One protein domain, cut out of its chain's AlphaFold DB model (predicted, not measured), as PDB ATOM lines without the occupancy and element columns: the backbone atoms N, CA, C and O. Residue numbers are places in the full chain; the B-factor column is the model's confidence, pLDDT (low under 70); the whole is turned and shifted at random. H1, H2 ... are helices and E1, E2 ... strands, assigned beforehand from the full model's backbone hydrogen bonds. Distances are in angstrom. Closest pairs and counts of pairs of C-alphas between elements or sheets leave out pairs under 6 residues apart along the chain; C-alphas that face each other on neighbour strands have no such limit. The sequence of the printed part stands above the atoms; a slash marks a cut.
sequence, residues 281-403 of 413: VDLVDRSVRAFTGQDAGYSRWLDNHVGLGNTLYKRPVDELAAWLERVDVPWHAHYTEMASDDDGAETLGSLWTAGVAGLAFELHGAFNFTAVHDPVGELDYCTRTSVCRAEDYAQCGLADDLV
ATOM      1  N   VAL A 281      19.705 -21.089 -54.518       91.62
ATOM      2  CA  VAL A 281      18.958 -22.352 -54.605       91.62
ATOM      3  C   VAL A 281      19.584 -23.282 -55.647       91.62
ATOM      4  O   VAL A 281      19.786 -24.459 -55.361       91.62
ATOM      5  N   ASP A 282      19.957 -22.754 -56.813       89.56
ATOM      6  CA  ASP A 282      20.583 -23.521 -57.893       89.56
ATOM      7  C   ASP A 282      21.981 -24.034 -57.519       89.56
ATOM      8  O   ASP A 282      22.415 -25.082 -58.003       89.56
ATOM      9  N   LEU A 283      22.740 -23.303 -56.695       85.31
ATOM     10  CA  LEU A 283      24.022 -23.791 -56.186       85.31
ATOM     11  C   LEU A 283      23.823 -24.953 -55.215       85.31
ATOM     12  O   LEU A 283      24.500 -25.975 -55.359       85.31
ATOM     13  N   VAL A 284      22.917 -24.792 -54.249       86.88
ATOM     14  CA  VAL A 284      22.634 -25.820 -53.243       86.88
ATOM     15  C   VAL A 284      22.121 -27.088 -53.919       86.88
ATOM     16  O   VAL A 284      22.712 -28.147 -53.731       86.88
ATOM     17  N   ASP A 285      21.100 -26.985 -54.774       88.44
ATOM     18  CA  ASP A 285      20.506 -28.143 -55.456       88.44
ATOM     19  C   ASP A 285      21.529 -28.877 -56.338       88.44
ATOM     20  O   ASP A 285      21.658 -30.099 -56.252       88.44
ATOM     21  N   ARG A 286      22.337 -28.148 -57.122       84.50
ATOM     22  CA  ARG A 286      23.406 -28.770 -57.923       84.50
ATOM     23  C   ARG A 286      24.463 -29.450 -57.065       84.50
ATOM     24  O   ARG A 286      24.930 -30.516 -57.451       84.50
ATOM     25  N   SER A 287      24.848 -28.844 -55.943       81.62
ATOM     26  CA  SER A 287      25.850 -29.430 -55.049       81.62
ATOM     27  C   SER A 287      25.307 -30.696 -54.395       81.62
ATOM     28  O   SER A 287      25.950 -31.737 -54.464       81.62
ATOM     29  N   VAL A 288      24.083 -30.659 -53.861       84.50
ATOM     30  CA  VAL A 288      23.456 -31.845 -53.270       84.50
ATOM     31  C   VAL A 288      23.312 -32.960 -54.305       84.50
ATOM     32  O   VAL A 288      23.758 -34.071 -54.057       84.50
ATOM     33  N   ARG A 289      22.796 -32.681 -55.508       86.12
ATOM     34  CA  ARG A 289      22.643 -33.695 -56.574       86.12
ATOM     35  C   ARG A 289      23.960 -34.259 -57.100       86.12
ATOM     36  O   ARG A 289      23.981 -35.363 -57.636       86.12
ATOM     37  N   ALA A 290      25.043 -33.496 -57.007       80.56
ATOM     38  CA  ALA A 290      26.364 -33.940 -57.432       80.56
ATOM     39  C   ALA A 290      26.962 -34.997 -56.492       80.56
ATOM     40  O   ALA A 290      27.756 -35.824 -56.944       80.56
ATOM     41  N   PHE A 291      26.596 -34.967 -55.208       76.88
ATOM     42  CA  PHE A 291      27.262 -35.754 -54.164       76.88
ATOM     43  C   PHE A 291      26.329 -36.654 -53.354       76.88
ATOM     44  O   PHE A 291      26.802 -37.555 -52.661       76.88
ATOM     45  N   THR A 292      25.021 -36.462 -53.487       80.62
ATOM     46  CA  THR A 292      23.979 -37.290 -52.888       80.62
ATOM     47  C   THR A 292      23.132 -37.907 -53.995       80.62
ATOM     48  O   THR A 292      22.665 -37.221 -54.907       80.62
ATOM     49  N   GLY A 293      22.955 -39.222 -53.917       84.25
ATOM     50  CA  GLY A 293      22.122 -40.019 -54.810       84.25
ATOM     51  C   GLY A 293      20.816 -40.453 -54.145       84.25
ATOM     52  O   GLY A 293      20.242 -39.732 -53.334       84.25
ATOM     53  N   GLN A 294      20.342 -41.638 -54.524       87.31
ATOM     54  CA  GLN A 294      19.241 -42.329 -53.853       87.31
ATOM     55  C   GLN A 294      19.862 -43.288 -52.832       87.31
ATOM     56  O   GLN A 294      20.585 -44.198 -53.237       87.31
ATOM     57  N   ASP A 295      19.639 -43.027 -51.546       84.56
ATOM     58  CA  ASP A 295      20.239 -43.736 -50.404       84.56
ATOM     59  C   ASP A 295      21.772 -43.798 -50.405       84.56
ATOM     60  O   ASP A 295      22.393 -44.800 -50.054       84.56
ATOM     61  N   ALA A 296      22.416 -42.744 -50.899       78.56
ATOM     62  CA  ALA A 296      23.858 -42.757 -51.060       78.56
ATOM     63  C   ALA A 296      24.450 -41.361 -50.998       78.56
ATOM     64  O   ALA A 296      23.913 -40.398 -51.542       78.56
ATOM     65  N   GLY A 297      25.629 -41.299 -50.398       76.56
ATOM     66  CA  GLY A 297      26.486 -40.129 -50.377       76.56
ATOM     67  C   GLY A 297      25.957 -38.943 -49.589       76.56
ATOM     68  O   GLY A 297      24.901 -38.998 -48.972       76.56
ATOM     69  N   TYR A 298      26.716 -37.861 -49.595       79.44
ATOM     70  CA  TYR A 298      26.467 -36.703 -48.753       79.44
ATOM     71  C   TYR A 298      27.040 -35.457 -49.401       79.44
ATOM     72  O   TYR A 298      28.158 -35.469 -49.911       79.44
ATOM     73  N   SER A 299      26.288 -34.369 -49.320       79.25
ATOM     74  CA  SER A 299      26.799 -33.023 -49.533       79.25
ATOM     75  C   SER A 299      26.708 -32.266 -48.221       79.25
ATOM     76  O   SER A 299      25.684 -32.335 -47.543       79.25
ATOM     77  N   ARG A 300      27.727 -31.454 -47.922       78.19
ATOM     78  CA  ARG A 300      27.701 -30.537 -46.769       78.19
ATOM     79  C   ARG A 300      26.478 -29.618 -46.764       78.19
ATOM     80  O   ARG A 300      26.051 -29.153 -45.720       78.19
ATOM     81  N   TRP A 301      25.894 -29.348 -47.931       81.12
ATOM     82  CA  TRP A 301      24.703 -28.513 -48.038       81.12
ATOM     83  C   TRP A 301      23.440 -29.190 -47.488       81.12
ATOM     84  O   TRP A 301      22.460 -28.497 -47.229       81.12
ATOM     85  N   LEU A 302      23.467 -30.510 -47.258       85.50
ATOM     86  CA  LEU A 302      22.426 -31.211 -46.508       85.50
ATOM     87  C   LEU A 302      22.448 -30.872 -45.013       85.50
ATOM     88  O   LEU A 302      21.427 -31.051 -44.359       85.50
ATOM     89  N   ASP A 303      23.553 -30.352 -44.464       83.81
ATOM     90  CA  ASP A 303      23.596 -29.885 -43.070       83.81
ATOM     91  C   ASP A 303      22.732 -28.638 -42.856       83.81
ATOM     92  O   ASP A 303      22.270 -28.397 -41.744       83.81
ATOM     93  N   ASN A 304      22.462 -27.867 -43.918       87.31
ATOM     94  CA  ASN A 304      21.466 -26.801 -43.884       87.31
ATOM     95  C   ASN A 304      20.055 -27.402 -43.996       87.31
ATOM     96  O   ASN A 304      19.412 -27.334 -45.050       87.31
ATOM     97  N   HIS A 305      19.596 -28.027 -42.913       92.12
ATOM     98  CA  HIS A 305      18.294 -28.678 -42.833       92.12
ATOM     99  C   HIS A 305      17.483 -28.257 -41.611       92.12
ATOM    100  O   HIS A 305      17.997 -27.744 -40.621       92.12
ATOM    101  N   VAL A 306      16.188 -28.569 -41.663       90.50
ATOM    102  CA  VAL A 306      15.341 -28.652 -40.469       90.50
ATOM    103  C   VAL A 306      15.075 -30.118 -40.146       90.50
ATOM    104  O   VAL A 306      14.623 -30.876 -41.007       90.50
ATOM    105  N   GLY A 307      15.349 -30.498 -38.896       87.81
ATOM    106  CA  GLY A 307      15.025 -31.811 -38.347       87.81
ATOM    107  C   GLY A 307      13.560 -31.896 -37.928       87.81
ATOM    108  O   GLY A 307      13.069 -31.068 -37.160       87.81
ATOM    109  N   LEU A 308      12.848 -32.897 -38.439       82.88
ATOM    110  CA  LEU A 308      11.412 -33.084 -38.260       82.88
ATOM    111  C   LEU A 308      11.166 -34.484 -37.697       82.88
ATOM    112  O   LEU A 308      11.233 -35.497 -38.399       82.88
ATOM    113  N   GLY A 309      10.898 -34.524 -36.392       75.12
ATOM    114  CA  GLY A 309      10.615 -35.751 -35.661       75.12
ATOM    115  C   GLY A 309       9.286 -36.373 -36.078       75.12
ATOM    116  O   GLY A 309       8.247 -35.715 -36.092       75.12
ATOM    117  N   ASN A 310       9.328 -37.664 -36.382       64.75
ATOM    118  CA  ASN A 310       8.199 -38.495 -36.765       64.75
ATOM    119  C   ASN A 310       7.602 -39.265 -35.573       64.75
ATOM    120  O   ASN A 310       6.747 -40.118 -35.772       64.75
ATOM    121  N   THR A 311       8.034 -38.986 -34.337       54.59
ATOM    122  CA  THR A 311       7.633 -39.734 -33.125       54.59
ATOM    123  C   THR A 311       6.120 -39.699 -32.860       54.59
ATOM    124  O   THR A 311       5.584 -40.540 -32.145       54.59
ATOM    125  N   LEU A 312       5.392 -38.762 -33.481       49.47
ATOM    126  CA  LEU A 312       3.926 -38.679 -33.437       49.47
ATOM    127  C   LEU A 312       3.212 -39.434 -34.573       49.47
ATOM    128  O   LEU A 312       1.985 -39.576 -34.529       49.47
ATOM    129  N   TYR A 313       3.922 -39.915 -35.593       57.03
ATOM    130  CA  TYR A 313       3.311 -40.522 -36.771       57.03
ATOM    131  C   TYR A 313       3.601 -42.021 -36.842       57.03
ATOM    132  O   TYR A 313       4.713 -42.507 -36.683       57.03
ATOM    133  N   LYS A 314       2.541 -42.779 -37.120       62.88
ATOM    134  CA  LYS A 314       2.483 -44.244 -36.993       62.88
ATOM    135  C   LYS A 314       3.154 -45.005 -38.140       62.88
ATOM    136  O   LYS A 314       2.740 -46.129 -38.428       62.88
ATOM    137  N   ARG A 315       4.059 -44.370 -38.886       74.69
ATOM    138  CA  ARG A 315       4.592 -44.934 -40.126       74.69
ATOM    139  C   ARG A 315       6.113 -44.885 -40.192       74.69
ATOM    140  O   ARG A 315       6.684 -43.867 -39.812       74.69
ATOM    141  N   PRO A 316       6.742 -45.935 -40.736       83.56
ATOM    142  CA  PRO A 316       8.177 -45.960 -40.956       83.56
ATOM    143  C   PRO A 316       8.626 -44.881 -41.940       83.56
ATOM    144  O   PRO A 316       7.978 -44.651 -42.963       83.56
ATOM    145  N   VAL A 317       9.727 -44.203 -41.624       84.69
ATOM    146  CA  VAL A 317      10.236 -43.077 -42.414       84.69
ATOM    147  C   VAL A 317      10.799 -43.528 -43.763       84.69
ATOM    148  O   VAL A 317      10.704 -42.790 -44.741       84.69
ATOM    149  N   ASP A 318      11.285 -44.766 -43.865       83.75
ATOM    150  CA  ASP A 318      11.793 -45.337 -45.113       83.75
ATOM    151  C   ASP A 318      10.700 -45.593 -46.165       83.75
ATOM    152  O   ASP A 318      11.005 -45.708 -47.350       83.75
ATOM    153  N   GLU A 319       9.410 -45.529 -45.809       87.12
ATOM    154  CA  GLU A 319       8.328 -45.486 -46.806       87.12
ATOM    155  C   GLU A 319       8.389 -44.228 -47.706       87.12
ATOM    156  O   GLU A 319       7.781 -44.207 -48.785       87.12
ATOM    157  N   LEU A 320       9.115 -43.175 -47.299       87.62
ATOM    158  CA  LEU A 320       9.312 -41.967 -48.107       87.62
ATOM    159  C   LEU A 320      10.284 -42.154 -49.266       87.62
ATOM    160  O   LEU A 320      10.138 -41.444 -50.263       87.62
ATOM    161  N   ALA A 321      11.215 -43.105 -49.173       88.69
ATOM    162  CA  ALA A 321      12.238 -43.359 -50.186       88.69
ATOM    163  C   ALA A 321      11.630 -43.474 -51.591       88.69
ATOM    164  O   ALA A 321      11.977 -42.729 -52.504       88.69
ATOM    165  N   ALA A 322      10.592 -44.303 -51.737       88.50
ATOM    166  CA  ALA A 322       9.926 -44.499 -53.021       88.50
ATOM    167  C   ALA A 322       9.266 -43.218 -53.561       88.50
ATOM    168  O   ALA A 322       9.087 -43.079 -54.771       88.50
ATOM    169  N   TRP A 323       8.805 -42.306 -52.697       89.56
ATOM    170  CA  TRP A 323       8.294 -41.010 -53.149       89.56
ATOM    171  C   TRP A 323       9.431 -40.087 -53.574       89.56
ATOM    172  O   TRP A 323       9.335 -39.540 -54.672       89.56
ATOM    173  N   LEU A 324      10.487 -39.976 -52.765       91.69
ATOM    174  CA  LEU A 324      11.677 -39.170 -53.049       91.69
ATOM    175  C   LEU A 324      12.306 -39.564 -54.391       91.69
ATOM    176  O   LEU A 324      12.525 -38.702 -55.237       91.69
ATOM    177  N   GLU A 325      12.451 -40.865 -54.652       91.94
ATOM    178  CA  GLU A 325      12.913 -41.395 -55.938       91.94
ATOM    179  C   GLU A 325      11.999 -40.996 -57.105       91.94
ATOM    180  O   GLU A 325      12.467 -40.591 -58.169       91.94
ATOM    181  N   ARG A 326      10.671 -41.070 -56.927       91.62
ATOM    182  CA  ARG A 326       9.707 -40.699 -57.981       91.62
ATOM    183  C   ARG A 326       9.726 -39.212 -58.313       91.62
ATOM    184  O   ARG A 326       9.412 -38.862 -59.450       91.62
ATOM    185  N   VAL A 327      10.008 -38.354 -57.333       91.69
ATOM    186  CA  VAL A 327      10.118 -36.901 -57.529       91.69
ATOM    187  C   VAL A 327      11.560 -36.440 -57.754       91.69
ATOM    188  O   VAL A 327      11.798 -35.237 -57.811       91.69
ATOM    189  N   ASP A 328      12.493 -37.383 -57.925       92.12
ATOM    190  CA  ASP A 328      13.917 -37.140 -58.167       92.12
ATOM    191  C   ASP A 328      14.553 -36.204 -57.122       92.12
ATOM    192  O   ASP A 328      15.215 -35.213 -57.442       92.12
ATOM    193  N   VAL A 329      14.307 -36.499 -55.844       93.69
ATOM    194  CA  VAL A 329      14.929 -35.825 -54.699       93.69
ATOM    195  C   VAL A 329      16.013 -36.736 -54.136       93.69
ATOM    196  O   VAL A 329      15.678 -37.838 -53.702       93.69
ATOM    197  N   PRO A 330      17.288 -36.311 -54.124       91.19
ATOM    198  CA  PRO A 330      18.347 -37.054 -53.457       91.19
ATOM    199  C   PRO A 330      18.090 -37.213 -51.962       91.19
ATOM    200  O   PRO A 330      17.595 -36.288 -51.305       91.19
ATOM    201  N   TRP A 331      18.467 -38.367 -51.424       91.06
ATOM    202  CA  TRP A 331      18.325 -38.668 -50.008       91.06
ATOM    203  C   TRP A 331      19.343 -39.694 -49.518       91.06
ATOM    204  O   TRP A 331      19.956 -40.410 -50.308       91.06
ATOM    205  N   HIS A 332      19.505 -39.752 -48.199       87.31
ATOM    206  CA  HIS A 332      20.398 -40.669 -47.507       87.31
ATOM    207  C   HIS A 332      19.786 -41.089 -46.165       87.31
ATOM    208  O   HIS A 332      19.349 -40.227 -45.396       87.31
ATOM    209  N   ALA A 333      19.733 -42.390 -45.872       86.94
ATOM    210  CA  ALA A 333      19.295 -42.884 -44.569       86.94
ATOM    211  C   ALA A 333      20.457 -43.036 -43.573       86.94
ATOM    212  O   ALA A 333      21.493 -43.610 -43.886       86.94
ATOM    213  N   HIS A 334      20.247 -42.590 -42.337       80.69
ATOM    214  CA  HIS A 334      21.137 -42.812 -41.201       80.69
ATOM    215  C   HIS A 334      20.398 -43.498 -40.070       80.69
ATOM    216  O   HIS A 334      19.393 -42.995 -39.581       80.69
ATOM    217  N   TYR A 335      20.918 -44.617 -39.592       75.69
ATOM    218  CA  TYR A 335      20.368 -45.295 -38.427       75.69
ATOM    219  C   TYR A 335      21.481 -45.985 -37.648       75.69
ATOM    220  O   TYR A 335      22.395 -46.578 -38.218       75.69
ATOM    221  N   THR A 336      21.421 -45.886 -36.323       57.16
ATOM    222  CA  THR A 336      22.337 -46.616 -35.442       57.16
ATOM    223  C   THR A 336      21.873 -48.065 -35.322       57.16
ATOM    224  O   THR A 336      20.672 -48.309 -35.242       57.16
ATOM    225  N   GLU A 337      22.824 -49.004 -35.343       54.03
ATOM    226  CA  GLU A 337      22.634 -50.462 -35.425       54.03
ATOM    227  C   GLU A 337      21.384 -51.017 -34.719       54.03
ATOM    228  O   GLU A 337      21.076 -50.679 -33.574       54.03
ATOM    229  N   MET A 338      20.715 -51.944 -35.417       48.94
ATOM    230  CA  MET A 338      19.603 -52.749 -34.918       48.94
ATOM    231  C   MET A 338      19.963 -53.366 -33.562       48.94
ATOM    232  O   MET A 338      20.921 -54.136 -33.464       48.94
ATOM    233  N   ALA A 339      19.166 -53.093 -32.526       42.03
ATOM    234  CA  ALA A 339      19.158 -53.970 -31.365       42.03
ATOM    235  C   ALA A 339      18.777 -55.372 -31.863       42.03
ATOM    236  O   ALA A 339      17.658 -55.605 -32.320       42.03
ATOM    237  N   SER A 340      19.762 -56.265 -31.842       41.44
ATOM    238  CA  SER A 340      19.674 -57.653 -32.273       41.44
ATOM    239  C   SER A 340      18.495 -58.375 -31.624       41.44
ATOM    240  O   SER A 340      18.353 -58.329 -30.403       41.44
ATOM    241  N   ASP A 341      17.734 -59.077 -32.463       44.28
ATOM    242  CA  ASP A 341      17.118 -60.382 -32.221       44.28
ATOM    243  C   ASP A 341      16.560 -60.613 -30.805       44.28
ATOM    244  O   ASP A 341      17.233 -61.214 -29.976       44.28
ATOM    245  N   ASP A 342      15.335 -60.141 -30.527       49.50
ATOM    246  CA  ASP A 342      14.277 -60.968 -29.895       49.50
ATOM    247  C   ASP A 342      12.991 -60.193 -29.523       49.50
ATOM    248  O   ASP A 342      11.951 -60.826 -29.348       49.50
ATOM    249  N   ASP A 343      12.983 -58.851 -29.502       48.78
ATOM    250  CA  ASP A 343      11.842 -58.092 -28.934       48.78
ATOM    251  C   ASP A 343      11.046 -57.205 -29.916       48.78
ATOM    252  O   ASP A 343      10.130 -56.493 -29.504       48.78
ATOM    253  N   GLY A 344      11.329 -57.249 -31.223       52.09
ATOM    254  CA  GLY A 344      10.585 -56.449 -32.211       52.09
ATOM    255  C   GLY A 344      10.767 -54.934 -32.048       52.09
ATOM    256  O   GLY A 344       9.857 -54.172 -32.366       52.09
ATOM    257  N   ALA A 345      11.921 -54.504 -31.531       55.19
ATOM    258  CA  ALA A 345      12.257 -53.095 -31.387       55.19
ATOM    259  C   ALA A 345      12.398 -52.429 -32.766       55.19
ATOM    260  O   ALA A 345      13.163 -52.884 -33.617       55.19
ATOM    261  N   GLU A 346      11.648 -51.350 -32.981       62.38
ATOM    262  CA  GLU A 346      11.794 -50.489 -34.152       62.38
ATOM    263  C   GLU A 346      13.181 -49.827 -34.121       62.38
ATOM    264  O   GLU A 346      13.614 -49.314 -33.088       62.38
ATOM    265  N   THR A 347      13.902 -49.853 -35.246       75.06
ATOM    266  CA  THR A 347      15.174 -49.125 -35.353       75.06
ATOM    267  C   THR A 347      14.862 -47.668 -35.645       75.06
ATOM    268  O   THR A 347      14.245 -47.362 -36.666       75.06
ATOM    269  N   LEU A 348      15.265 -46.777 -34.744       79.19
ATOM    270  CA  LEU A 348      15.161 -45.339 -34.954       79.19
ATOM    271  C   LEU A 348      16.343 -44.844 -35.788       79.19
ATOM    272  O   LEU A 348      17.483 -45.274 -35.610       79.19
ATOM    273  N   GLY A 349      16.063 -43.902 -36.674       82.25
ATOM    274  CA  GLY A 349      17.062 -43.243 -37.497       82.25
ATOM    275  C   GLY A 349      16.502 -41.973 -38.114       82.25
ATOM    276  O   GLY A 349      15.425 -41.507 -37.746       82.25
ATOM    277  N   SER A 350      17.206 -41.428 -39.092       85.88
ATOM    278  CA  SER A 350      16.744 -40.311 -39.889       85.88
ATOM    279  C   SER A 350      16.999 -40.485 -41.377       85.88
ATOM    280  O   SER A 350      17.904 -41.189 -41.811       85.88
ATOM    281  N   LEU A 351      16.160 -39.836 -42.171       88.44
ATOM    282  CA  LEU A 351      16.244 -39.794 -43.619       88.44
ATOM    283  C   LEU A 351      16.530 -38.342 -44.012       88.44
ATOM    284  O   LEU A 351      15.680 -37.463 -43.853       88.44
ATOM    285  N   TRP A 352      17.756 -38.086 -44.455       90.50
ATOM    286  CA  TRP A 352      18.234 -36.774 -44.875       90.50
ATOM    287  C   TRP A 352      17.906 -36.588 -46.347       90.50
ATOM    288  O   TRP A 352      18.216 -37.449 -47.164       90.50
ATOM    289  N   THR A 353      17.270 -35.480 -46.710       92.31
ATOM    290  CA  THR A 353      16.808 -35.233 -48.081       92.31
ATOM    291  C   THR A 353      17.240 -33.856 -48.551       92.31
ATOM    292  O   THR A 353      17.295 -32.922 -47.752       92.31
ATOM    293  N   ALA A 354      17.450 -33.695 -49.860       91.19
ATOM    294  CA  ALA A 354      17.743 -32.391 -50.467       91.19
ATOM    295  C   ALA A 354      16.648 -31.330 -50.218       91.19
ATOM    296  O   ALA A 354      16.889 -30.137 -50.400       91.19
ATOM    297  N   GLY A 355      15.450 -31.765 -49.806       91.94
ATOM    298  CA  GLY A 355      14.329 -30.899 -49.478       91.94
ATOM    299  C   GLY A 355      13.906 -30.023 -50.654       91.94
ATOM    300  O   GLY A 355      13.694 -30.511 -51.765       91.94
ATOM    301  N   VAL A 356      13.717 -28.726 -50.401       93.69
ATOM    302  CA  VAL A 356      13.224 -27.774 -51.402       93.69
ATOM    303  C   VAL A 356      13.742 -26.362 -51.132       93.69
ATOM    304  O   VAL A 356      13.930 -25.961 -49.988       93.69
ATOM    305  N   ALA A 357      13.959 -25.581 -52.195       93.81
ATOM    306  CA  ALA A 357      14.433 -24.192 -52.114       93.81
ATOM    307  C   ALA A 357      15.750 -24.014 -51.325       93.81
ATOM    308  O   ALA A 357      15.950 -23.008 -50.642       93.81
ATOM    309  N   GLY A 358      16.655 -24.989 -51.438       90.56
ATOM    310  CA  GLY A 358      17.963 -24.960 -50.780       90.56
ATOM    311  C   GLY A 358      17.921 -25.173 -49.263       90.56
ATOM    312  O   GLY A 358      18.915 -24.878 -48.599       90.56
ATOM    313  N   LEU A 359      16.792 -25.651 -48.729       93.69
ATOM    314  CA  LEU A 359      16.666 -26.162 -47.368       93.69
ATOM    315  C   LEU A 359      16.422 -27.668 -47.428       93.69
ATOM    316  O   LEU A 359      15.416 -28.112 -47.992       93.69
ATOM    317  N   ALA A 360      17.334 -28.427 -46.836       93.94
ATOM    318  CA  ALA A 360      17.200 -29.863 -46.676       93.94
ATOM    319  C   ALA A 360      16.209 -30.210 -45.548       93.94
ATOM    320  O   ALA A 360      15.875 -29.386 -44.691       93.94
ATOM    321  N   PHE A 361      15.725 -31.450 -45.539       92.00
ATOM    322  CA  PHE A 361      14.924 -31.975 -44.431       92.00
ATOM    323  C   PHE A 361      15.572 -33.233 -43.878       92.00
ATOM    324  O   PHE A 361      15.849 -34.157 -44.643       92.00
ATOM    325  N   GLU A 362      15.754 -33.277 -42.560       90.00
ATOM    326  CA  GLU A 362      16.068 -34.501 -41.827       90.00
ATOM    327  C   GLU A 362      14.769 -35.029 -41.212       90.00
ATOM    328  O   GLU A 362      14.150 -34.378 -40.374       90.00
ATOM    329  N   LEU A 363      14.331 -36.209 -41.634       87.44
ATOM    330  CA  LEU A 363      13.082 -36.821 -41.185       87.44
ATOM    331  C   LEU A 363      13.422 -37.953 -40.219       87.44
ATOM    332  O   LEU A 363      13.963 -38.966 -40.645       87.44
ATOM    333  N   HIS A 364      13.166 -37.782 -38.923       83.94
ATOM    334  CA  HIS A 364      13.605 -38.735 -37.894       83.94
ATOM    335  C   HIS A 364      12.475 -39.676 -37.481       83.94
ATOM    336  O   HIS A 364      11.424 -39.190 -37.090       83.94
ATOM    337  N   GLY A 365      12.651 -40.995 -37.497       82.25
ATOM    338  CA  GLY A 365      11.593 -41.936 -37.122       82.25
ATOM    339  C   GLY A 365      12.015 -43.400 -37.166       82.25
ATOM    340  O   GLY A 365      13.189 -43.718 -37.336       82.25
ATOM    341  N   ALA A 366      11.035 -44.290 -37.016       82.44
ATOM    342  CA  ALA A 366      11.230 -45.731 -37.137       82.44
ATOM    343  C   ALA A 366      11.510 -46.154 -38.588       82.44
ATOM    344  O   ALA A 366      10.924 -45.602 -39.518       82.44
ATOM    345  N   PHE A 367      12.347 -47.170 -38.774       82.12
ATOM    346  CA  PHE A 367      12.595 -47.843 -40.051       82.12
ATOM    347  C   PHE A 367      11.956 -49.236 -40.048       82.12
ATOM    348  O   PHE A 367      12.034 -49.954 -39.049       82.12
ATOM    349  N   ASN A 368      11.341 -49.636 -41.167       82.62
ATOM    350  CA  ASN A 368      10.867 -51.012 -41.384       82.62
ATOM    351  C   ASN A 368      11.707 -51.794 -42.406       82.62
ATOM    352  O   ASN A 368      11.425 -52.971 -42.643       82.62
ATOM    353  N   PHE A 369      12.716 -51.145 -42.991       83.44
ATOM    354  CA  PHE A 369      13.668 -51.710 -43.947       83.44
ATOM    355  C   PHE A 369      13.016 -52.239 -45.232       83.44
ATOM    356  O   PHE A 369      13.525 -53.153 -45.888       83.44
ATOM    357  N   THR A 370      11.862 -51.675 -45.607       80.81
ATOM    358  CA  THR A 370      11.182 -52.033 -46.861       80.81
ATOM    359  C   THR A 370      11.819 -51.370 -48.069       80.81
ATOM    360  O   THR A 370      11.749 -51.941 -49.158       80.81
ATOM    361  N   ALA A 371      12.435 -50.202 -47.879       78.75
ATOM    362  CA  ALA A 371      13.118 -49.463 -48.935       78.75
ATOM    363  C   ALA A 371      14.629 -49.315 -48.709       78.75
ATOM    364  O   ALA A 371      15.354 -49.059 -49.662       78.75
ATOM    365  N   VAL A 372      15.098 -49.507 -47.474       78.19
ATOM    366  CA  VAL A 372      16.514 -49.414 -47.101       78.19
ATOM    367  C   VAL A 372      16.973 -50.794 -46.650       78.19
ATOM    368  O   VAL A 372      16.406 -51.361 -45.716       78.19
ATOM    369  N   HIS A 373      17.939 -51.377 -47.357       66.00
ATOM    370  CA  HIS A 373      18.314 -52.785 -47.177       66.00
ATOM    371  C   HIS A 373      19.701 -52.984 -46.567       66.00
ATOM    372  O   HIS A 373      19.922 -54.008 -45.920       66.00
ATOM    373  N   ASP A 374      20.597 -52.011 -46.721       64.69
ATOM    374  CA  ASP A 374      21.963 -52.079 -46.219       64.69
ATOM    375  C   ASP A 374      22.194 -50.950 -45.204       64.69
ATOM    376  O   ASP A 374      21.867 -49.803 -45.501       64.69
ATOM    377  N   PRO A 375      22.750 -51.239 -44.008       56.84
ATOM    378  CA  PRO A 375      23.134 -50.209 -43.051       56.84
ATOM    379  C   PRO A 375      24.188 -49.290 -43.644       56.84
ATOM    380  O   PRO A 375      25.386 -49.580 -43.607       56.84
ATOM    381  N   VAL A 376      23.730 -48.144 -44.138       57.81
ATOM    382  CA  VAL A 376      24.592 -46.999 -44.377       57.81
ATOM    383  C   VAL A 376      25.025 -46.509 -42.996       57.81
ATOM    384  O   VAL A 376      24.206 -46.310 -42.099       57.81
ATOM    385  N   GLY A 377      26.338 -46.485 -42.764       56.22
ATOM    386  CA  GLY A 377      26.895 -46.122 -41.461       56.22
ATOM    387  C   GLY A 377      26.525 -44.697 -41.037       56.22
ATOM    388  O   GLY A 377      25.830 -43.960 -41.736       56.22
ATOM    389  N   GLU A 378      27.027 -44.283 -39.876       62.31
ATOM    390  CA  GLU A 378      26.981 -42.868 -39.497       62.31
ATOM    391  C   GLU A 378      27.599 -41.990 -40.603       62.31
ATOM    392  O   GLU A 378      28.522 -42.428 -41.299       62.31
ATOM    393  N   LEU A 379      27.109 -40.749 -40.757       69.12
ATOM    394  CA  LEU A 379      27.737 -39.763 -41.643       69.12
ATOM    395  C   LEU A 379      29.212 -39.616 -41.290       69.12
ATOM    396  O   LEU A 379      29.564 -39.091 -40.232       69.12
ATOM    397  N   ASP A 380      30.077 -40.021 -42.213       67.88
ATOM    398  CA  ASP A 380      31.496 -39.746 -42.101       67.88
ATOM    399  C   ASP A 380      31.803 -38.352 -42.664       67.88
ATOM    400  O   ASP A 380      32.198 -38.190 -43.824       67.88
ATOM    401  N   TYR A 381      31.640 -37.344 -41.801       73.06
ATOM    402  CA  TYR A 381      31.980 -35.940 -42.069       73.06
ATOM    403  C   TYR A 381      33.467 -35.710 -42.363       73.06
ATOM    404  O   TYR A 381      33.854 -34.609 -42.755       73.06
ATOM    405  N   CYS A 382      34.312 -36.716 -42.146       68.88
ATOM    406  CA  CYS A 382      35.738 -36.666 -42.422       68.88
ATOM    407  C   CYS A 382      36.094 -37.194 -43.809       68.88
ATOM    408  O   CYS A 382      37.275 -37.238 -44.165       68.88
ATOM    409  N   THR A 383      35.101 -37.593 -44.603       64.00
ATOM    410  CA  THR A 383      35.331 -38.185 -45.913       64.00
ATOM    411  C   THR A 383      34.554 -37.465 -46.991       64.00
ATOM    412  O   THR A 383      33.474 -36.919 -46.793       64.00
ATOM    413  N   ARG A 384      35.131 -37.472 -48.190       58.84
ATOM    414  CA  ARG A 384      34.601 -36.725 -49.325       58.84
ATOM    415  C   ARG A 384      33.287 -37.242 -49.853       58.84
ATOM    416  O   ARG A 384      32.818 -36.673 -50.809       58.84
ATOM    417  N   THR A 385      32.734 -38.345 -49.391       54.41
ATOM    418  CA  THR A 385      31.532 -38.842 -50.053       54.41
ATOM    419  C   THR A 385      30.524 -39.404 -49.090       54.41
ATOM    420  O   THR A 385      29.381 -39.463 -49.501       54.41
ATOM    421  N   SER A 386      30.904 -39.836 -47.880       57.62
ATOM    422  CA  SER A 386      30.088 -40.667 -46.970       57.62
ATOM    423  C   SER A 386      29.408 -41.893 -47.620       57.62
ATOM    424  O   SER A 386      28.728 -42.649 -46.938       57.62
ATOM    425  N   VAL A 387      29.615 -42.126 -48.927       51.38
ATOM    426  CA  VAL A 387      28.987 -43.185 -49.728       51.38
ATOM    427  C   VAL A 387      29.365 -44.553 -49.178       51.38
ATOM    428  O   VAL A 387      28.588 -45.486 -49.329       51.38
ATOM    429  N   CYS A 388      30.538 -44.675 -48.546       46.94
ATOM    430  CA  CYS A 388      31.068 -45.936 -48.052       46.94
ATOM    431  C   CYS A 388      31.876 -45.756 -46.771       46.94
ATOM    432  O   CYS A 388      32.589 -44.760 -46.611       46.94
ATOM    433  N   ARG A 389      31.806 -46.763 -45.887       45.53
ATOM    434  CA  ARG A 389      32.749 -46.908 -44.773       45.53
ATOM    435  C   ARG A 389      34.169 -46.934 -45.337       45.53
ATOM    436  O   ARG A 389      34.387 -47.402 -46.457       45.53
ATOM    437  N   ALA A 390      35.147 -46.467 -44.562       41.41
ATOM    438  CA  ALA A 390      36.530 -46.351 -45.027       41.41
ATOM    439  C   ALA A 390      37.132 -47.663 -45.577       41.41
ATOM    440  O   ALA A 390      38.047 -47.651 -46.400       41.41
ATOM    441  N   GLU A 391      36.591 -48.796 -45.139       43.47
ATOM    442  CA  GLU A 391      36.941 -50.147 -45.568       43.47
ATOM    443  C   GLU A 391      36.409 -50.553 -46.959       43.47
ATOM    444  O   GLU A 391      36.980 -51.456 -47.572       43.47
ATOM    445  N   ASP A 392      35.429 -49.834 -47.522       43.38
ATOM    446  CA  ASP A 392      34.698 -50.232 -48.739       43.38
ATOM    447  C   ASP A 392      34.927 -49.323 -49.962       43.38
ATOM    448  O   ASP A 392      34.394 -49.579 -51.043       43.38
ATOM    449  N   TYR A 393      35.784 -48.299 -49.863       44.78
ATOM    450  CA  TYR A 393      35.994 -47.303 -50.931       44.78
ATOM    451  C   TYR A 393      36.301 -47.863 -52.326       44.78
ATOM    452  O   TYR A 393      35.941 -47.248 -53.330       44.78
ATOM    453  N   ALA A 394      36.943 -49.030 -52.419       41.94
ATOM    454  CA  ALA A 394      37.273 -49.658 -53.698       41.94
ATOM    455  C   ALA A 394      36.039 -50.154 -54.481       41.94
ATOM    456  O   ALA A 394      36.134 -50.362 -55.691       41.94
ATOM    457  N   GLN A 395      34.898 -50.357 -53.816       44.31
ATOM    458  CA  GLN A 395      33.678 -50.896 -54.423       44.31
ATOM    459  C   GLN A 395      32.730 -49.802 -54.932       44.31
ATOM    460  O   GLN A 395      31.888 -50.067 -55.786       44.31
ATOM    461  N   CYS A 396      32.902 -48.564 -54.465       44.84
ATOM    462  CA  CYS A 396      31.873 -47.525 -54.563       44.84
ATOM    463  C   CYS A 396      32.040 -46.574 -55.758       44.84
ATOM    464  O   CYS A 396      31.238 -45.669 -55.944       44.84
ATOM    465  N   GLY A 397      33.059 -46.791 -56.600       42.16
ATOM    466  CA  GLY A 397      33.123 -46.224 -57.954       42.16
ATOM    467  C   GLY A 397      33.191 -44.694 -58.061       42.16
ATOM    468  O   GLY A 397      32.861 -44.154 -59.115       42.16
ATOM    469  N   LEU A 398      33.614 -43.988 -57.012       46.84
ATOM    470  CA  LEU A 398      33.666 -42.525 -57.002       46.84
ATOM    471  C   LEU A 398      34.908 -42.038 -57.763       46.84
ATOM    472  O   LEU A 398      36.032 -42.172 -57.287       46.84
ATOM    473  N   ALA A 399      34.693 -41.528 -58.976       43.09
ATOM    474  CA  ALA A 399      35.737 -40.989 -59.845       43.09
ATOM    475  C   ALA A 399      36.052 -39.515 -59.515       43.09
ATOM    476  O   ALA A 399      35.149 -38.719 -59.267       43.09
ATOM    477  N   ASP A 400      37.335 -39.151 -59.585       45.78
ATOM    478  CA  ASP A 400      37.936 -37.860 -59.195       45.78
ATOM    479  C   ASP A 400      37.514 -36.620 -60.034       45.78
ATOM    480  O   ASP A 400      38.007 -35.514 -59.807       45.78
ATOM    481  N   ASP A 401      36.600 -36.750 -61.000       44.56
ATOM    482  CA  ASP A 401      36.476 -35.794 -62.113       44.56
ATOM    483  C   ASP A 401      35.502 -34.610 -61.881       44.56
ATOM    484  O   ASP A 401      35.466 -33.672 -62.685       44.56
ATOM    485  N   LEU A 402      34.719 -34.590 -60.793       42.69
ATOM    486  CA  LEU A 402      33.609 -33.629 -60.631       42.69
ATOM    487  C   LEU A 402      34.024 -32.217 -60.156       42.69
ATOM    488  O   LEU A 402      33.387 -31.223 -60.522       42.69
ATOM    489  N   VAL A 403      35.117 -32.108 -59.390       41.38
ATOM    490  CA  VAL A 403      35.540 -30.871 -58.690       41.38
ATOM    491  C   VAL A 403      35.880 -29.728 -59.661       41.38
ATOM    492  O   VAL A 403      35.564 -28.569 -59.403       41.38
TER     493      VAL A 403
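What this domain is: This is residues 281 to 403 of the 413 residues of an uncharacterized protein of Aureococcus anophagefferens (UniProt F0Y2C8). Picture a twisted four-strand sheet with H3 along one face, H1 over the other near the end of E3, and short H2 beside H1 at that end. A long stretch without named elements, residues 368 to 403, follows the sheet. The 123 printed residues hold H1, H2, E1, H3, E2, E3 and E4 in that order, with under half in named elements; the class is mixed, helices and strands. The mixed sheet runs E1, E4, E3, E2; the whole is compact, radius of gyration of the C-alphas 14.6 A, spanning 47 by 35 by 24 A.

Where its parts are: Find C-alpha 281 at (18.958, -22.352, -54.605); H1 runs from there to 291, 15.8 A. Next come H2, 300 to 303, E1, 305 to 309, H3, 317 to 326, 15.8 A, and E2, 331 to 335. E3, 347 to 356, spans 26.8 A; E4, 359 to 367, spans 23.2 A and ends at (12.595, -47.843, -40.051).

How they stand to each other: E2, E3 and E4 form a meander, each strand the antiparallel neighbour of the one before: look at N 334 and O 350, 2.8 A, and N 351 and O 363, 2.8 A. E1 is parallel to E4, with N 308 and O 362 2.8 A apart. E1, H3, E2 make a split strand-helix-strand unit, E4 and E3 lying between its strands, with a right-handed crossover. There are three layers, helices on both faces: H1 on one, H3 on the other, at heights over the sheet of 9.9 A and 9.0 A. H3's closest C-alphas to E4 are Val 317 and Gly 365, 5.6 A. H1 touches H2, closest C-alphas Val 284 and Trp 301, 6.2 A; H2 only grazes the sheet with residues 301 to 303. Every O i to N i+4 pair is within hydrogen-bond range in H1, 3 of 6 in H3; H2 is too short for one.

The domain as a whole: The farthest C-alphas, Asp 282 and Asp 342, are 47.2 A apart. The printed part has no cut; the link E2 to E3 is long. Look for pLDDT under 70 at residues 310 to 314, 336 to 346, 373 to 380 and 382 to 403.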